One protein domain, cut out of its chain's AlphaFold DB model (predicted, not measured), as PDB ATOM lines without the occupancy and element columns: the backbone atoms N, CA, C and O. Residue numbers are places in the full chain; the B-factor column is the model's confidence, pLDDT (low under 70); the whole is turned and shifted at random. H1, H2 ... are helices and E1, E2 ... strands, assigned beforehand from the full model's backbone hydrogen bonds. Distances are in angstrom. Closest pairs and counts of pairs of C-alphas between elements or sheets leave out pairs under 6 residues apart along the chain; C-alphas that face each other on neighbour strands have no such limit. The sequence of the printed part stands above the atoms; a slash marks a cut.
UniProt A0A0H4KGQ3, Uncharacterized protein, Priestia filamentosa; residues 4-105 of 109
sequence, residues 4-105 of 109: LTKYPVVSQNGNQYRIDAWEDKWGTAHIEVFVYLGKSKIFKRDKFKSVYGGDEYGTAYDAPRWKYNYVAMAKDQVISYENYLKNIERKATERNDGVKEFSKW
ATOM      1  N   LEU A   4     216.315 222.112 169.727       94.00
ATOM      2  CA  LEU A   4     215.581 221.754 170.931       94.00
ATOM      3  C   LEU A   4     214.207 222.422 170.872       94.00
ATOM      4  O   LEU A   4     214.093 223.633 171.027       94.00
ATOM      5  N   THR A   5     213.163 221.623 170.674       95.12
ATOM      6  CA  THR A   5     211.783 222.113 170.585       95.12
ATOM      7  C   THR A   5     211.018 221.826 171.869       95.12
ATOM      8  O   THR A   5     211.056 220.710 172.398       95.12
ATOM      9  N   LYS A   6     210.256 222.811 172.351       96.25
ATOM     10  CA  LYS A   6     209.327 222.655 173.476       96.25
ATOM     11  C   LYS A   6     207.955 223.240 173.146       96.25
ATOM     12  O   LYS A   6     207.834 224.407 172.788       96.25
ATOM     13  N   TYR A   7     206.912 222.432 173.336       93.44
ATOM     14  CA  TYR A   7     205.512 222.851 173.262       93.44
ATOM     15  C   TYR A   7     204.637 221.965 174.177       93.44
ATOM     16  O   TYR A   7     204.853 220.750 174.197       93.44
ATOM     17  N   PRO A   8     203.667 222.533 174.925       93.44
ATOM     18  CA  PRO A   8     203.453 223.965 175.125       93.44
ATOM     19  C   PRO A   8     204.402 224.561 176.176       93.44
ATOM     20  O   PRO A   8     204.735 223.927 177.179       93.44
ATOM     21  N   VAL A   9     204.807 225.809 175.958       94.25
ATOM     22  CA  VAL A   9     205.326 226.718 176.985       94.25
ATOM     23  C   VAL A   9     204.205 227.695 177.317       94.25
ATOM     24  O   VAL A   9     203.679 228.345 176.421       94.25
ATOM     25  N   VAL A  10     203.807 227.760 178.586       95.25
ATOM     26  CA  VAL A  10     202.693 228.605 179.042       95.25
ATOM     27  C   VAL A  10     203.261 229.783 179.826       95.25
ATOM     28  O   VAL A  10     204.021 229.571 180.773       95.25
ATOM     29  N   SER A  11     202.938 231.014 179.422       92.69
ATOM     30  CA  SER A  11     203.356 232.209 180.164       92.69
ATOM     31  C   SER A  11     202.515 232.416 181.423       92.69
ATOM     32  O   SER A  11     201.468 231.797 181.610       92.69
ATOM     33  N   GLN A  12     202.946 233.343 182.280       90.81
ATOM     34  CA  GLN A  12     202.173 233.748 183.460       90.81
ATOM     35  C   GLN A  12     200.789 234.315 183.100       90.81
ATOM     36  O   GLN A  12     199.866 234.208 183.897       90.81
ATOM     37  N   ASN A  13     200.634 234.860 181.889       89.00
ATOM     38  CA  ASN A  13     199.366 235.383 181.380       89.00
ATOM     39  C   ASN A  13     198.476 234.292 180.746       89.00
ATOM     40  O   ASN A  13     197.421 234.604 180.199       89.00
ATOM     41  N   GLY A  14     198.892 233.019 180.784       92.38
ATOM     42  CA  GLY A  14     198.139 231.886 180.236       92.38
ATOM     43  C   GLY A  14     198.291 231.679 178.723       92.38
ATOM     44  O   GLY A  14     197.705 230.746 178.172       92.38
ATOM     45  N   ASN A  15     199.094 232.504 178.047       93.00
ATOM     46  CA  ASN A  15     199.350 232.370 176.615       93.00
ATOM     47  C   ASN A  15     200.221 231.139 176.333       93.00
ATOM     48  O   ASN A  15     201.133 230.825 177.099       93.00
ATOM     49  N   GLN A  16     199.951 230.451 175.222       96.06
ATOM     50  CA  GLN A  16     200.676 229.245 174.822       96.06
ATOM     51  C   GLN A  16     201.645 229.519 173.676       96.06
ATOM     52  O   GLN A  16     201.281 230.114 172.657       96.06
ATOM     53  N   TYR A  17     202.853 228.986 173.817       94.94
ATOM     54  CA  TYR A  17     203.947 229.161 172.876       94.94
ATOM     55  C   TYR A  17     204.602 227.825 172.528       94.94
ATOM     56  O   TYR A  17     204.698 226.926 173.369       94.94
ATOM     57  N   ARG A  18     205.096 227.708 171.297       95.50
ATOM     58  CA  ARG A  18     206.170 226.775 170.941       95.50
ATOM     59  C   ARG A  18     207.482 227.547 170.969       95.50
ATOM     60  O   ARG A  18     207.529 228.664 170.464       95.50
ATOM     61  N   ILE A  19     208.518 226.950 171.542       93.94
ATOM     62  CA  ILE A  19     209.864 227.518 171.570       93.94
ATOM     63  C   ILE A  19     210.806 226.548 170.876       93.94
ATOM     64  O   ILE A  19     210.838 225.369 171.239       93.94
ATOM     65  N   ASP A  20     211.573 227.060 169.925       94.25
ATOM     66  CA  ASP A  20     212.645 226.336 169.258       94.25
ATOM     67  C   ASP A  20     213.972 227.004 169.635       94.25
ATOM     68  O   ASP A  20     214.127 228.215 169.514       94.25
ATOM     69  N   ALA A  21     214.910 226.219 170.160       93.19
ATOM     70  CA  ALA A  21     216.221 226.688 170.591       93.19
ATOM     71  C   ALA A  21     217.324 225.907 169.879       93.19
ATOM     72  O   ALA A  21     217.280 224.677 169.819       93.19
ATOM     73  N   TRP A  22     218.328 226.590 169.352       92.75
ATOM     74  CA  TRP A  22     219.491 225.951 168.739       92.75
ATOM     75  C   TRP A  22     220.736 226.798 168.946       92.75
ATOM     76  O   TRP A  22     220.651 227.956 169.332       92.75
ATOM     77  N   GLU A  23     221.899 226.215 168.695       91.88
ATOM     78  CA  GLU A  23     223.171 226.924 168.769       91.88
ATOM     79  C   GLU A  23     223.842 226.911 167.401       91.88
ATOM     80  O   GLU A  23     223.837 225.885 166.707       91.88
ATOM     81  N   ASP A  24     224.393 228.049 166.995       89.44
ATOM     82  CA  ASP A  24     225.236 228.113 165.813       89.44
ATOM     83  C   ASP A  24     226.631 227.510 166.076       89.44
ATOM     84  O   ASP A  24     226.961 227.048 167.166       89.44
ATOM     85  N   LYS A  25     227.484 227.477 165.051       88.00
ATOM     86  CA  LYS A  25     228.855 226.951 165.190       88.00
ATOM     87  C   LYS A  25     229.790 227.856 166.013       88.00
ATOM     88  O   LYS A  25     230.937 227.477 166.229       88.00
ATOM     89  N   TRP A  26     229.331 229.043 166.400       86.69
ATOM     90  CA  TRP A  26     230.087 230.062 167.123       86.69
ATOM     91  C   TRP A  26     229.716 230.124 168.612       86.69
ATOM     92  O   TRP A  26     230.288 230.930 169.340       86.69
ATOM     93  N   GLY A  27     228.795 229.272 169.074       83.69
ATOM     94  CA  GLY A  27     228.308 229.293 170.453       83.69
ATOM     95  C   GLY A  27     227.229 230.352 170.704       83.69
ATOM     96  O   GLY A  27     226.946 230.676 171.857       83.69
ATOM     97  N   THR A  28     226.622 230.907 169.650       91.56
ATOM     98  CA  THR A  28     225.456 231.790 169.762       91.56
ATOM     99  C   THR A  28     224.200 230.938 169.875       91.56
ATOM    100  O   THR A  28     223.909 230.127 168.993       91.56
ATOM    101  N   ALA A  29     223.430 231.125 170.945       92.44
ATOM    102  CA  ALA A  29     222.148 230.459 171.120       92.44
ATOM    103  C   ALA A  29     221.043 231.282 170.458       92.44
ATOM    104  O   ALA A  29     220.867 232.454 170.758       92.44
ATOM    105  N   HIS A  30     220.256 230.667 169.593       91.94
ATOM    106  CA  HIS A  30     219.096 231.275 168.962       91.94
ATOM    107  C   HIS A  30     217.832 230.730 169.613       91.94
ATOM    108  O   HIS A  30     217.681 229.515 169.750       91.94
ATOM    109  N   ILE A  31     216.935 231.632 170.006       92.25
ATOM    110  CA  ILE A  31     215.613 231.305 170.534       92.25
ATOM    111  C   ILE A  31     214.559 231.858 169.584       92.25
ATOM    112  O   ILE A  31     214.422 233.072 169.415       92.25
ATOM    113  N   GLU A  32     213.773 230.962 169.006       91.31
ATOM    114  CA  GLU A  32     212.593 231.306 168.232       91.31
ATOM    115  C   GLU A  32     211.330 230.985 169.022       91.31
ATOM    116  O   GLU A  32     211.186 229.921 169.631       91.31
ATOM    117  N   VAL A  33     210.399 231.931 169.014       90.25
ATOM    118  CA  VAL A  33     209.139 231.826 169.737       90.25
ATOM    119  C   VAL A  33     208.005 231.857 168.735       90.25
ATOM    120  O   VAL A  33     207.967 232.674 167.817       90.25
ATOM    121  N   PHE A  34     207.045 230.965 168.929       92.25
ATOM    122  CA  PHE A  34     205.853 230.899 168.112       92.25
ATOM    123  C   PHE A  34     204.615 230.928 168.993       92.25
ATOM    124  O   PHE A  34     204.450 230.088 169.876       92.25
ATOM    125  N   VAL A  35     203.704 231.851 168.710       92.38
ATOM    126  CA  VAL A  35     202.397 231.933 169.369       92.38
ATOM    127  C   VAL A  35     201.483 230.859 168.802       92.38
ATOM    128  O   VAL A  35     201.349 230.726 167.582       92.38
ATOM    129  N   TYR A  36     200.825 230.111 169.680       93.88
ATOM    130  CA  TYR A  36     199.800 229.158 169.285       93.88
ATOM    131  C   TYR A  36     198.504 229.877 168.885       93.88
ATOM    132  O   TYR A  36     197.951 230.668 169.643       93.88
ATOM    133  N   LEU A  37     197.999 229.575 167.689       91.25
ATOM    134  CA  LEU A  37     196.790 230.166 167.105       91.25
ATOM    135  C   LEU A  37     195.583 229.210 167.115       91.25
ATOM    136  O   LEU A  37     194.586 229.464 166.436       91.25
ATOM    137  N   GLY A  38     195.666 228.086 167.831       90.81
ATOM    138  CA  GLY A  38     194.629 227.054 167.817       90.81
ATOM    139  C   GLY A  38     194.843 225.983 166.742       90.81
ATOM    140  O   GLY A  38     195.869 225.934 166.062       90.81
ATOM    141  N   LYS A  39     193.843 225.114 166.563       91.06
ATOM    142  CA  LYS A  39     193.870 224.035 165.563       91.06
ATOM    143  C   LYS A  39     193.276 224.471 164.227       91.06
ATOM    144  O   LYS A  39     192.302 225.219 164.161       91.06
ATOM    145  N   SER A  40     193.829 223.961 163.129       89.00
ATOM    146  CA  SER A  40     193.267 224.146 161.794       89.00
ATOM    147  C   SER A  40     191.903 223.461 161.674       89.00
ATOM    148  O   SER A  40     191.722 222.333 162.125       89.00
ATOM    149  N   LYS A  41     190.936 224.129 161.033       85.50
ATOM    150  CA  LYS A  41     189.577 223.587 160.863       85.50
ATOM    151  C   LYS A  41     189.543 222.319 159.999       85.50
ATOM    152  O   LYS A  41     188.743 221.434 160.259       85.50
ATOM    153  N   ILE A  42     190.423 222.235 158.997       81.19
ATOM    154  CA  ILE A  42     190.398 221.179 157.972       81.19
ATOM    155  C   ILE A  42     191.188 219.939 158.410       81.19
ATOM    156  O   ILE A  42     190.756 218.819 158.173       81.19
ATOM    157  N   PHE A  43     192.324 220.122 159.092       85.38
ATOM    158  CA  PHE A  43     193.232 219.013 159.426       85.38
ATOM    159  C   PHE A  43     193.498 218.856 160.925       85.38
ATOM    160  O   PHE A  43     194.331 218.036 161.303       85.38
ATOM    161  N   LYS A  44     192.847 219.655 161.784       88.75
ATOM    162  CA  LYS A  44     193.067 219.688 163.244       88.75
ATOM    163  C   LYS A  44     194.547 219.821 163.645       88.75
ATOM    164  O   LYS A  44     194.927 219.407 164.736       88.75
ATOM    165  N   ARG A  45     195.374 220.402 162.767       89.25
ATOM    166  CA  ARG A  45     196.807 220.632 163.001       89.25
ATOM    167  C   ARG A  45     196.999 221.915 163.788       89.25
ATOM    168  O   ARG A  45     196.361 222.914 163.453       89.25
ATOM    169  N   ASP A  46     197.874 221.889 164.781       92.31
ATOM    170  CA  ASP A  46     198.224 223.078 165.548       92.31
ATOM    171  C   ASP A  46     198.799 224.152 164.619       92.31
ATOM    172  O   ASP A  46     199.630 223.878 163.749       92.31
ATOM    173  N   LYS A  47     198.298 225.378 164.765       92.00
ATOM    174  CA  LYS A  47     198.759 226.546 164.024       92.00
ATOM    175  C   LYS A  47     199.631 227.394 164.923       92.00
ATOM    176  O   LYS A  47     199.275 227.676 166.064       92.00
ATOM    177  N   PHE A  48     200.734 227.852 164.357       91.81
ATOM    178  CA  PHE A  48     201.720 228.661 165.045       91.81
ATOM    179  C   PHE A  48     202.052 229.884 164.200       91.81
ATOM    180  O   PHE A  48     202.102 229.790 162.972       91.81
ATOM    181  N   LYS A  49     202.280 231.023 164.852       88.94
ATOM    182  CA  LYS A  49     202.809 232.236 164.222       88.94
ATOM    183  C   LYS A  49     204.127 232.593 164.887       88.94
ATOM    184  O   LYS A  49     204.141 232.791 166.098       88.94
ATOM    185  N   SER A  50     205.198 232.675 164.102       85.56
ATOM    186  CA  SER A  50     206.495 233.123 164.615       85.56
ATOM    187  C   SER A  50     206.402 234.583 165.058       85.56
ATOM    188  O   SER A  50     205.723 235.393 164.412       85.56
ATOM    189  N   VAL A  51     207.018 234.904 166.192       76.62
ATOM    190  CA  VAL A  51     207.048 236.264 166.722       76.62
ATOM    191  C   VAL A  51     208.350 236.936 166.306       76.62
ATOM    192  O   VAL A  51     209.362 236.837 166.983       76.62
ATOM    193  N   TYR A  52     208.324 237.636 165.173       66.00
ATOM    194  CA  TYR A  52     209.447 238.461 164.734       66.00
ATOM    195  C   TYR A  52     209.058 239.928 164.647       66.00
ATOM    196  O   TYR A  52     208.111 240.294 163.951       66.00
ATOM    197  N   GLY A  53     209.836 240.766 165.330       49.56
ATOM    198  CA  GLY A  53     210.124 242.118 164.877       49.56
ATOM    199  C   GLY A  53     211.535 242.117 164.290       49.56
ATOM    200  O   GLY A  53     212.484 241.971 165.047       49.56
ATOM    201  N   GLY A  54     211.670 242.252 162.970       36.88
ATOM    202  CA  GLY A  54     212.949 242.570 162.317       36.88
ATOM    203  C   GLY A  54     213.651 241.433 161.577       36.88
ATOM    204  O   GLY A  54     213.768 241.522 160.360       36.88
ATOM    205  N   ASP A  55     214.103 240.381 162.262       40.19
ATOM    206  CA  ASP A  55     215.190 239.546 161.720       40.19
ATOM    207  C   ASP A  55     214.780 238.070 161.603       40.19
ATOM    208  O   ASP A  55     214.329 237.482 162.574       40.19
ATOM    209  N   GLU A  56     214.970 237.436 160.446       49.84
ATOM    210  CA  GLU A  56     214.512 236.065 160.121       49.84
ATOM    211  C   GLU A  56     215.195 234.915 160.917       49.84
ATOM    212  O   GLU A  56     215.013 233.745 160.581       49.84
ATOM    213  N   TYR A  57     215.982 235.204 161.965       54.28
ATOM    214  CA  TYR A  57     216.988 234.283 162.540       54.28
ATOM    215  C   TYR A  57     216.848 233.950 164.040       54.28
ATOM    216  O   TYR A  57     217.752 233.367 164.644       54.28
ATOM    217  N   GLY A  58     215.726 234.287 164.659       64.25
ATOM    218  CA  GLY A  58     215.478 234.133 166.098       64.25
ATOM    219  C   GLY A  58     216.140 235.254 166.894       64.25
ATOM    220  O   GLY A  58     216.983 235.986 166.375       64.25
ATOM    221  N   THR A  59     215.793 235.401 168.172       84.44
ATOM    222  CA  THR A  59     216.605 236.258 169.045       84.44
ATOM    223  C   THR A  59     217.875 235.505 169.406       84.44
ATOM    224  O   THR A  59     217.825 234.396 169.940       84.44
ATOM    225  N   ALA A  60     219.011 236.114 169.079       89.31
ATOM    226  CA  ALA A  60     220.327 235.596 169.397       89.31
ATOM    227  C   ALA A  60     220.738 236.000 170.820       89.31
ATOM    228  O   ALA A  60     220.657 237.162 171.214       89.31
ATOM    229  N   TYR A  61     221.216 235.019 171.570       90.50
ATOM    230  CA  TYR A  61     221.741 235.120 172.917       90.50
ATOM    231  C   TYR A  61     223.207 234.681 172.914       90.50
ATOM    232  O   TYR A  61     223.579 233.676 172.307       90.50
ATOM    233  N   ASP A  62     224.037 235.401 173.661       91.75
ATOM    234  CA  ASP A  62     225.379 234.951 174.035       91.75
ATOM    235  C   ASP A  62     225.244 233.750 174.991       91.75
ATOM    236  O   ASP A  62     224.953 233.915 176.183       91.75
ATOM    237  N   ALA A  63     225.378 232.527 174.465       91.81
ATOM    238  CA  ALA A  63     225.143 231.315 175.246       91.81
ATOM    239  C   ALA A  63     226.100 231.188 176.445       91.81
ATOM    240  O   ALA A  63     225.606 230.916 177.550       91.81
ATOM    241  N   PRO A  64     227.418 231.457 176.303       92.81
ATOM    242  CA  PRO A  64     228.342 231.516 177.432       92.81
ATOM    243  C   PRO A  64     227.896 232.459 178.556       92.81
ATOM    244  O   PRO A  64     227.885 232.053 179.722       92.81
ATOM    245  N   ARG A  65     227.462 233.688 178.239       94.88
ATOM    246  CA  ARG A  65     227.000 234.665 179.248       94.88
ATOM    247  C   ARG A  65     225.793 234.166 180.041       94.88
ATOM    248  O   ARG A  65     225.664 234.449 181.232       94.88
ATOM    249  N   TRP A  66     224.933 233.390 179.398       94.69
ATOM    250  CA  TRP A  66     223.765 232.757 180.007       94.69
ATOM    251  C   TRP A  66     224.054 231.363 180.576       94.69
ATOM    252  O   TRP A  66     223.127 230.675 181.012       94.69
ATOM    253  N   LYS A  67     225.321 230.930 180.592       96.19
ATOM    254  CA  LYS A  67     225.755 229.601 181.051       96.19
ATOM    255  C   LYS A  67     225.016 228.468 180.330       96.19
ATOM    256  O   LYS A  67     224.658 227.471 180.954       96.19
ATOM    257  N   TYR A  68     224.739 228.655 179.039       93.12
ATOM    258  CA  TYR A  68     223.997 227.719 178.188       93.12
ATOM    259  C   TYR A  68     222.599 227.367 178.732       93.12
ATOM    260  O   TYR A  68     222.041 226.307 178.448       93.12
ATOM    261  N   ASN A  69     222.003 228.249 179.541       95.81
ATOM    262  CA  ASN A  69     220.685 228.025 180.121       95.81
ATOM    263  C   ASN A  69     219.574 228.395 179.127       95.81
ATOM    264  O   ASN A  69     218.935 229.443 179.240       95.81
ATOM    265  N   TYR A  70     219.310 227.499 178.174       94.00
ATOM    266  CA  TYR A  70     218.277 227.687 177.148       94.00
ATOM    267  C   TYR A  70     216.871 227.887 177.736       94.00
ATOM    268  O   TYR A  70     216.048 228.577 177.144       94.00
ATOM    269  N   VAL A  71     216.582 227.329 178.921       95.50
ATOM    270  CA  VAL A  71     215.289 227.536 179.599       95.50
ATOM    271  C   VAL A  71     215.144 228.981 180.070       95.50
ATOM    272  O   VAL A  71     214.062 229.555 179.950       95.50
ATOM    273  N   ALA A  72     216.208 229.574 180.613       95.75
ATOM    274  CA  ALA A  72     216.194 230.971 181.030       95.75
ATOM    275  C   ALA A  72     216.042 231.908 179.823       95.75
ATOM    276  O   ALA A  72     215.189 232.790 179.870       95.75
ATOM    277  N   MET A  73     216.776 231.660 178.733       94.69
ATOM    278  CA  MET A  73     216.646 232.437 177.491       94.69
ATOM    279  C   MET A  73     215.234 232.324 176.897       94.69
ATOM    280  O   MET A  73     214.627 233.323 176.536       94.69
ATOM    281  N   ALA A  74     214.656 231.117 176.866       93.44
ATOM    282  CA  ALA A  74     213.287 230.899 176.394       93.44
ATOM    283  C   ALA A  74     212.249 231.695 177.199       93.44
ATOM    284  O   ALA A  74     211.332 232.284 176.629       93.44
ATOM    285  N   LYS A  75     212.385 231.719 178.532       94.00
ATOM    286  CA  LYS A  75     211.503 232.501 179.408       94.00
ATOM    287  C   LYS A  75     211.661 234.000 179.169       94.00
ATOM    288  O   LYS A  75     210.654 234.693 179.061       94.00
ATOM    289  N   ASP A  76     212.898 234.474 179.079       93.06
ATOM    290  CA  ASP A  76     213.218 235.874 178.803       93.06
ATOM    291  C   ASP A  76     212.622 236.342 177.470       93.06
ATOM    292  O   ASP A  76     211.960 237.378 177.420       93.06
ATOM    293  N   GLN A  77     212.737 235.527 176.422       90.69
ATOM    294  CA  GLN A  77     212.182 235.847 175.112       90.69
ATOM    295  C   GLN A  77     210.650 235.934 175.126       90.69
ATOM    296  O   GLN A  77     210.072 236.849 174.537       90.69
ATOM    297  N   VAL A  78     209.970 235.021 175.830       91.94
ATOM    298  CA  VAL A  78     208.508 235.087 176.007       91.94
ATOM    299  C   VAL A  78     208.107 236.360 176.758       91.94
ATOM    300  O   VAL A  78     207.185 237.053 176.330       91.94
ATOM    301  N   ILE A  79     208.810 236.705 177.842       91.75
ATOM    302  CA  ILE A  79     208.546 237.927 178.619       91.75
ATOM    303  C   ILE A  79     208.753 239.176 177.753       91.75
ATOM    304  O   ILE A  79     207.900 240.064 177.731       91.75
ATOM    305  N   SER A  80     209.861 239.235 177.016       88.81
ATOM    306  CA  SER A  80     210.190 240.342 176.118       88.81
ATOM    307  C   SER A  80     209.122 240.531 175.043       88.81
ATOM    308  O   SER A  80     208.674 241.655 174.809       88.81
ATOM    309  N   TYR A  81     208.637 239.437 174.452       88.50
ATOM    310  CA  TYR A  81     207.546 239.484 173.484       88.50
ATOM    311  C   TYR A  81     206.231 239.995 174.091       88.50
ATOM    312  O   TYR A  81     205.585 240.877 173.524       88.50
ATOM    313  N   GLU A  82     205.833 239.499 175.263       90.38
ATOM    314  CA  GLU A  82     204.600 239.958 175.914       90.38
ATOM    315  C   GLU A  82     204.675 241.440 176.315       90.38
ATOM    316  O   GLU A  82     203.696 242.175 176.175       90.38
ATOM    317  N   ASN A  83     205.843 241.915 176.748       89.25
ATOM    318  CA  ASN A  83     206.071 243.335 177.018       89.25
ATOM    319  C   ASN A  83     206.018 244.183 175.740       89.25
ATOM    320  O   ASN A  83     205.473 245.289 175.758       89.25
ATOM    321  N   TYR A  84     206.540 243.671 174.623       86.62
ATOM    322  CA  TYR A  84     206.432 244.324 173.321       86.62
ATOM    323  C   TYR A  84     204.968 244.511 172.897       86.62
ATOM    324  O   TYR A  84     204.594 245.615 172.498       86.62
ATOM    325  N   LEU A  85     204.126 243.484 173.057       86.62
ATOM    326  CA  LEU A  85     202.690 243.580 172.768       86.62
ATOM    327  C   LEU A  85     202.007 244.666 173.607       86.62
ATOM    328  O   LEU A  85     201.352 245.546 173.048       86.62
ATOM    329  N   LYS A  86     202.246 244.682 174.924       89.12
ATOM    330  CA  LYS A  86     201.722 245.729 175.823       89.12
ATOM    331  C   LYS A  86     202.158 247.129 175.391       89.12
ATOM    332  O   LYS A  86     201.385 248.083 175.457       89.12
ATOM    333  N   ASN A  87     203.401 247.270 174.935       88.69
ATOM    334  CA  ASN A  87     203.922 248.549 174.466       88.69
ATOM    335  C   ASN A  87     203.259 249.008 173.157       88.69
ATOM    336  O   ASN A  87     203.009 250.200 172.998       88.69
ATOM    337  N   ILE A  88     202.960 248.090 172.228       89.06
ATOM    338  CA  ILE A  88     202.196 248.415 171.012       89.06
ATOM    339  C   ILE A  88     200.805 248.928 171.378       89.06
ATOM    340  O   ILE A  88     200.398 249.974 170.877       89.06
ATOM    341  N   GLU A  89     200.093 248.219 172.257       90.75
ATOM    342  CA  GLU A  89     198.754 248.612 172.703       90.75
ATOM    343  C   GLU A  89     198.771 249.999 173.351       90.75
ATOM    344  O   GLU A  89     197.996 250.874 172.964       90.75
ATOM    345  N   ARG A  90     199.723 250.246 174.261       94.19
ATOM    346  CA  ARG A  90     199.917 251.560 174.887       94.19
ATOM    347  C   ARG A  90     200.150 252.659 173.847       94.19
ATOM    348  O   ARG A  90     199.462 253.673 173.877       94.19
ATOM    349  N   LYS A  91     201.078 252.450 172.906       92.56
ATOM    350  CA  LYS A  91     201.379 253.425 171.841       92.56
ATOM    351  C   LYS A  91     200.170 253.704 170.948       92.56
ATOM    352  O   LYS A  91     199.986 254.836 170.510       92.56
ATOM    353  N   ALA A  92     199.354 252.691 170.658       93.81
ATOM    354  CA  ALA A  92     198.130 252.865 169.882       93.81
ATOM    355  C   ALA A  92     197.107 253.737 170.629       93.81
ATOM    356  O   ALA A  92     196.512 254.629 170.024       93.81
ATOM    357  N   THR A  93     196.951 253.529 171.939       95.06
ATOM    358  CA  THR A  93     196.107 254.370 172.801       95.06
ATOM    359  C   THR A  93     196.613 255.810 172.846       95.06
ATOM    360  O   THR A  93     195.857 256.719 172.520       95.06
ATOM    361  N   GLU A  94     197.902 256.018 173.129       95.25
ATOM    362  CA  GLU A  94     198.529 257.351 173.170       95.25
ATOM    363  C   GLU A  94     198.363 258.105 171.846       95.25
ATOM    364  O   GLU A  94     198.021 259.286 171.834       95.25
ATOM    365  N   ARG A  95     198.532 257.411 170.715       95.25
ATOM    366  CA  ARG A  95     198.293 257.988 169.388       95.25
ATOM    367  C   ARG A  95     196.842 258.435 169.220       95.25
ATOM    368  O   ARG A  95     196.603 259.532 168.721       95.25
ATOM    369  N   ASN A  96     195.882 257.592 169.597       95.94
ATOM    370  CA  ASN A  96     194.460 257.915 169.478       95.94
ATOM    371  C   ASN A  96     194.069 259.095 170.373       95.94
ATOM    372  O   ASN A  96     193.267 259.932 169.961       95.94
ATOM    373  N   ASP A  97     194.626 259.174 171.576       95.94
ATOM    374  CA  ASP A  97     194.337 260.264 172.501       95.94
ATOM    375  C   ASP A  97     194.948 261.584 172.024       95.94
ATOM    376  O   ASP A  97     194.235 262.586 171.990       95.94
ATOM    377  N   GLY A  98     196.179 261.568 171.500       95.69
ATOM    378  CA  GLY A  98     196.773 262.737 170.845       95.69
ATOM    379  C   GLY A  98     195.955 263.231 169.644       95.69
ATOM    380  O   GLY A  98     195.756 264.433 169.483       95.69
ATOM    381  N   VAL A  99     195.393 262.322 168.832       96.50
ATOM    382  CA  VAL A  99     194.483 262.693 167.727       96.50
ATOM    383  C   VAL A  99     193.213 263.373 168.250       96.50
ATOM    384  O   VAL A  99     192.779 264.381 167.689       96.50
ATOM    385  N   LYS A 100     192.603 262.847 169.321       96.00
ATOM    386  CA  LYS A 100     191.399 263.448 169.923       96.00
ATOM    387  C   LYS A 100     191.685 264.824 170.509       96.00
ATOM    388  O   LYS A 100     190.853 265.712 170.366       96.00
ATOM    389  N   GLU A 101     192.812 264.981 171.196       95.69
ATOM    390  CA  GLU A 101     193.226 266.250 171.788       95.69
ATOM    391  C   GLU A 101     193.450 267.300 170.700       95.69
ATOM    392  O   GLU A 101     192.831 268.362 170.741       95.69
ATOM    393  N   PHE A 102     194.203 266.952 169.655       95.81
ATOM    394  CA  PHE A 102     194.430 267.832 168.510       95.81
ATOM    395  C   PHE A 102     193.126 268.232 167.804       95.81
ATOM    396  O   PHE A 102     192.953 269.384 167.426       95.81
ATOM    397  N   SER A 103     192.164 267.312 167.676       94.88
ATOM    398  CA  SER A 103     190.868 267.597 167.035       94.88
ATOM    399  C   SER A 103     189.990 268.583 167.819       94.88
ATOM    400  O   SER A 103     189.053 269.143 167.257       94.88
ATOM    401  N   LYS A 104     190.251 268.773 169.120       95.69
ATOM    402  CA  LYS A 104     189.540 269.735 169.980       95.69
ATOM    403  C   LYS A 104     190.207 271.106 170.017       95.69
ATOM    404  O   LYS A 104     189.633 272.032 170.583       95.69
ATOM    405  N   TRP A 105     191.420 271.221 169.489       95.50
ATOM    406  CA  TRP A 105     192.169 272.463 169.508       95.50
ATOM    407  C   TRP A 105     191.486 273.504 168.613       95.50
ATOM    408  O   TRP A 105     191.188 273.238 167.451       95.50
TER     409      TRP A 105
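What this domain is: This is residues 4 to 105 of the 109 residues of an uncharacterized protein of Priestia filamentosa (UniProt A0A0H4KGQ3). A strongly twisted sheet of five strands curls round the beginning of one very long helix, H1, whose residues 70 to 81 pack on the sheet while residues 85 to 104 stick out from the body as a long arm. Elsewhere the tip of the hairpin of E3 and E4, residues 40 to 45, also sticks out. The printed part has 102 residues with five named strands and then one named helix, E1 E2 E3 E4 E5 H1; the sheet is branched at E3, each of its neighbour pairs is antiparallel, and the class is mixed, helices and strands. The whole is loose, with a radius of gyration of the C-alphas of 17.5 A and spans of 58 by 42 by 26 A, the arm of H1 making the length.

How they stand to each other: E1, residues 4 to 10, and E2, residues 16 to 23, form an antiparallel hairpin at 156 degrees, with N 6 and O 19 at 2.8 A. E2 and E3, residues 28 to 39, form the next hairpin, antiparallel at 155 degrees, with N 20 and O 32 at 2.9 A. E3 and E4, residues 46 to 50, form a third at 136 degrees, with N 37 and O 47 at 2.8 A. E1 to E4 are a meander, each strand the antiparallel neighbour of the one before. E5, residues 59 to 62, is antiparallel to E3 at 148 degrees, with N 61 and O 29 at 2.7 A. The pairing is staggered: E4 and E5 lie on the same side of E3, beside residues 33 to 39 and 28 to 31, and E2 lies on the other side. H1, residues 70 to 104, is on the sheet; its closest C-alphas to E3 are those of Ala 74 and Ile 31, 6.3 A apart, and to E2 those of Ala 74 and Ile 19, 6.8 A apart. E1 and H1 are near each other, while E1 and E5 are apart. In H1 every O i to N i+4 pair is within hydrogen-bond range.

Where its parts are: E1 begins at C-alpha 4 (215.581, 221.754, 170.931). E2 is 23.4 A long from first to last C-alpha, and E3, the longest strand, 32.8 A. E4 has five residues and E5 four, beginning at C-alpha 59 (216.605, 236.258, 169.045). H1 is 51.4 A long and ends at C-alpha 104 (189.540, 269.735, 169.980).

The domain as a whole: The C-alphas farthest apart, those of Lys 25 and Trp 105, are 58.6 A apart. Without the stretches that stand free, the body spans 36 by 24 by 23 A. The printed part has no cut and no long link. Its mean pLDDT is 89.1, and residues 52 to 58, between E4 and E5, are under 70.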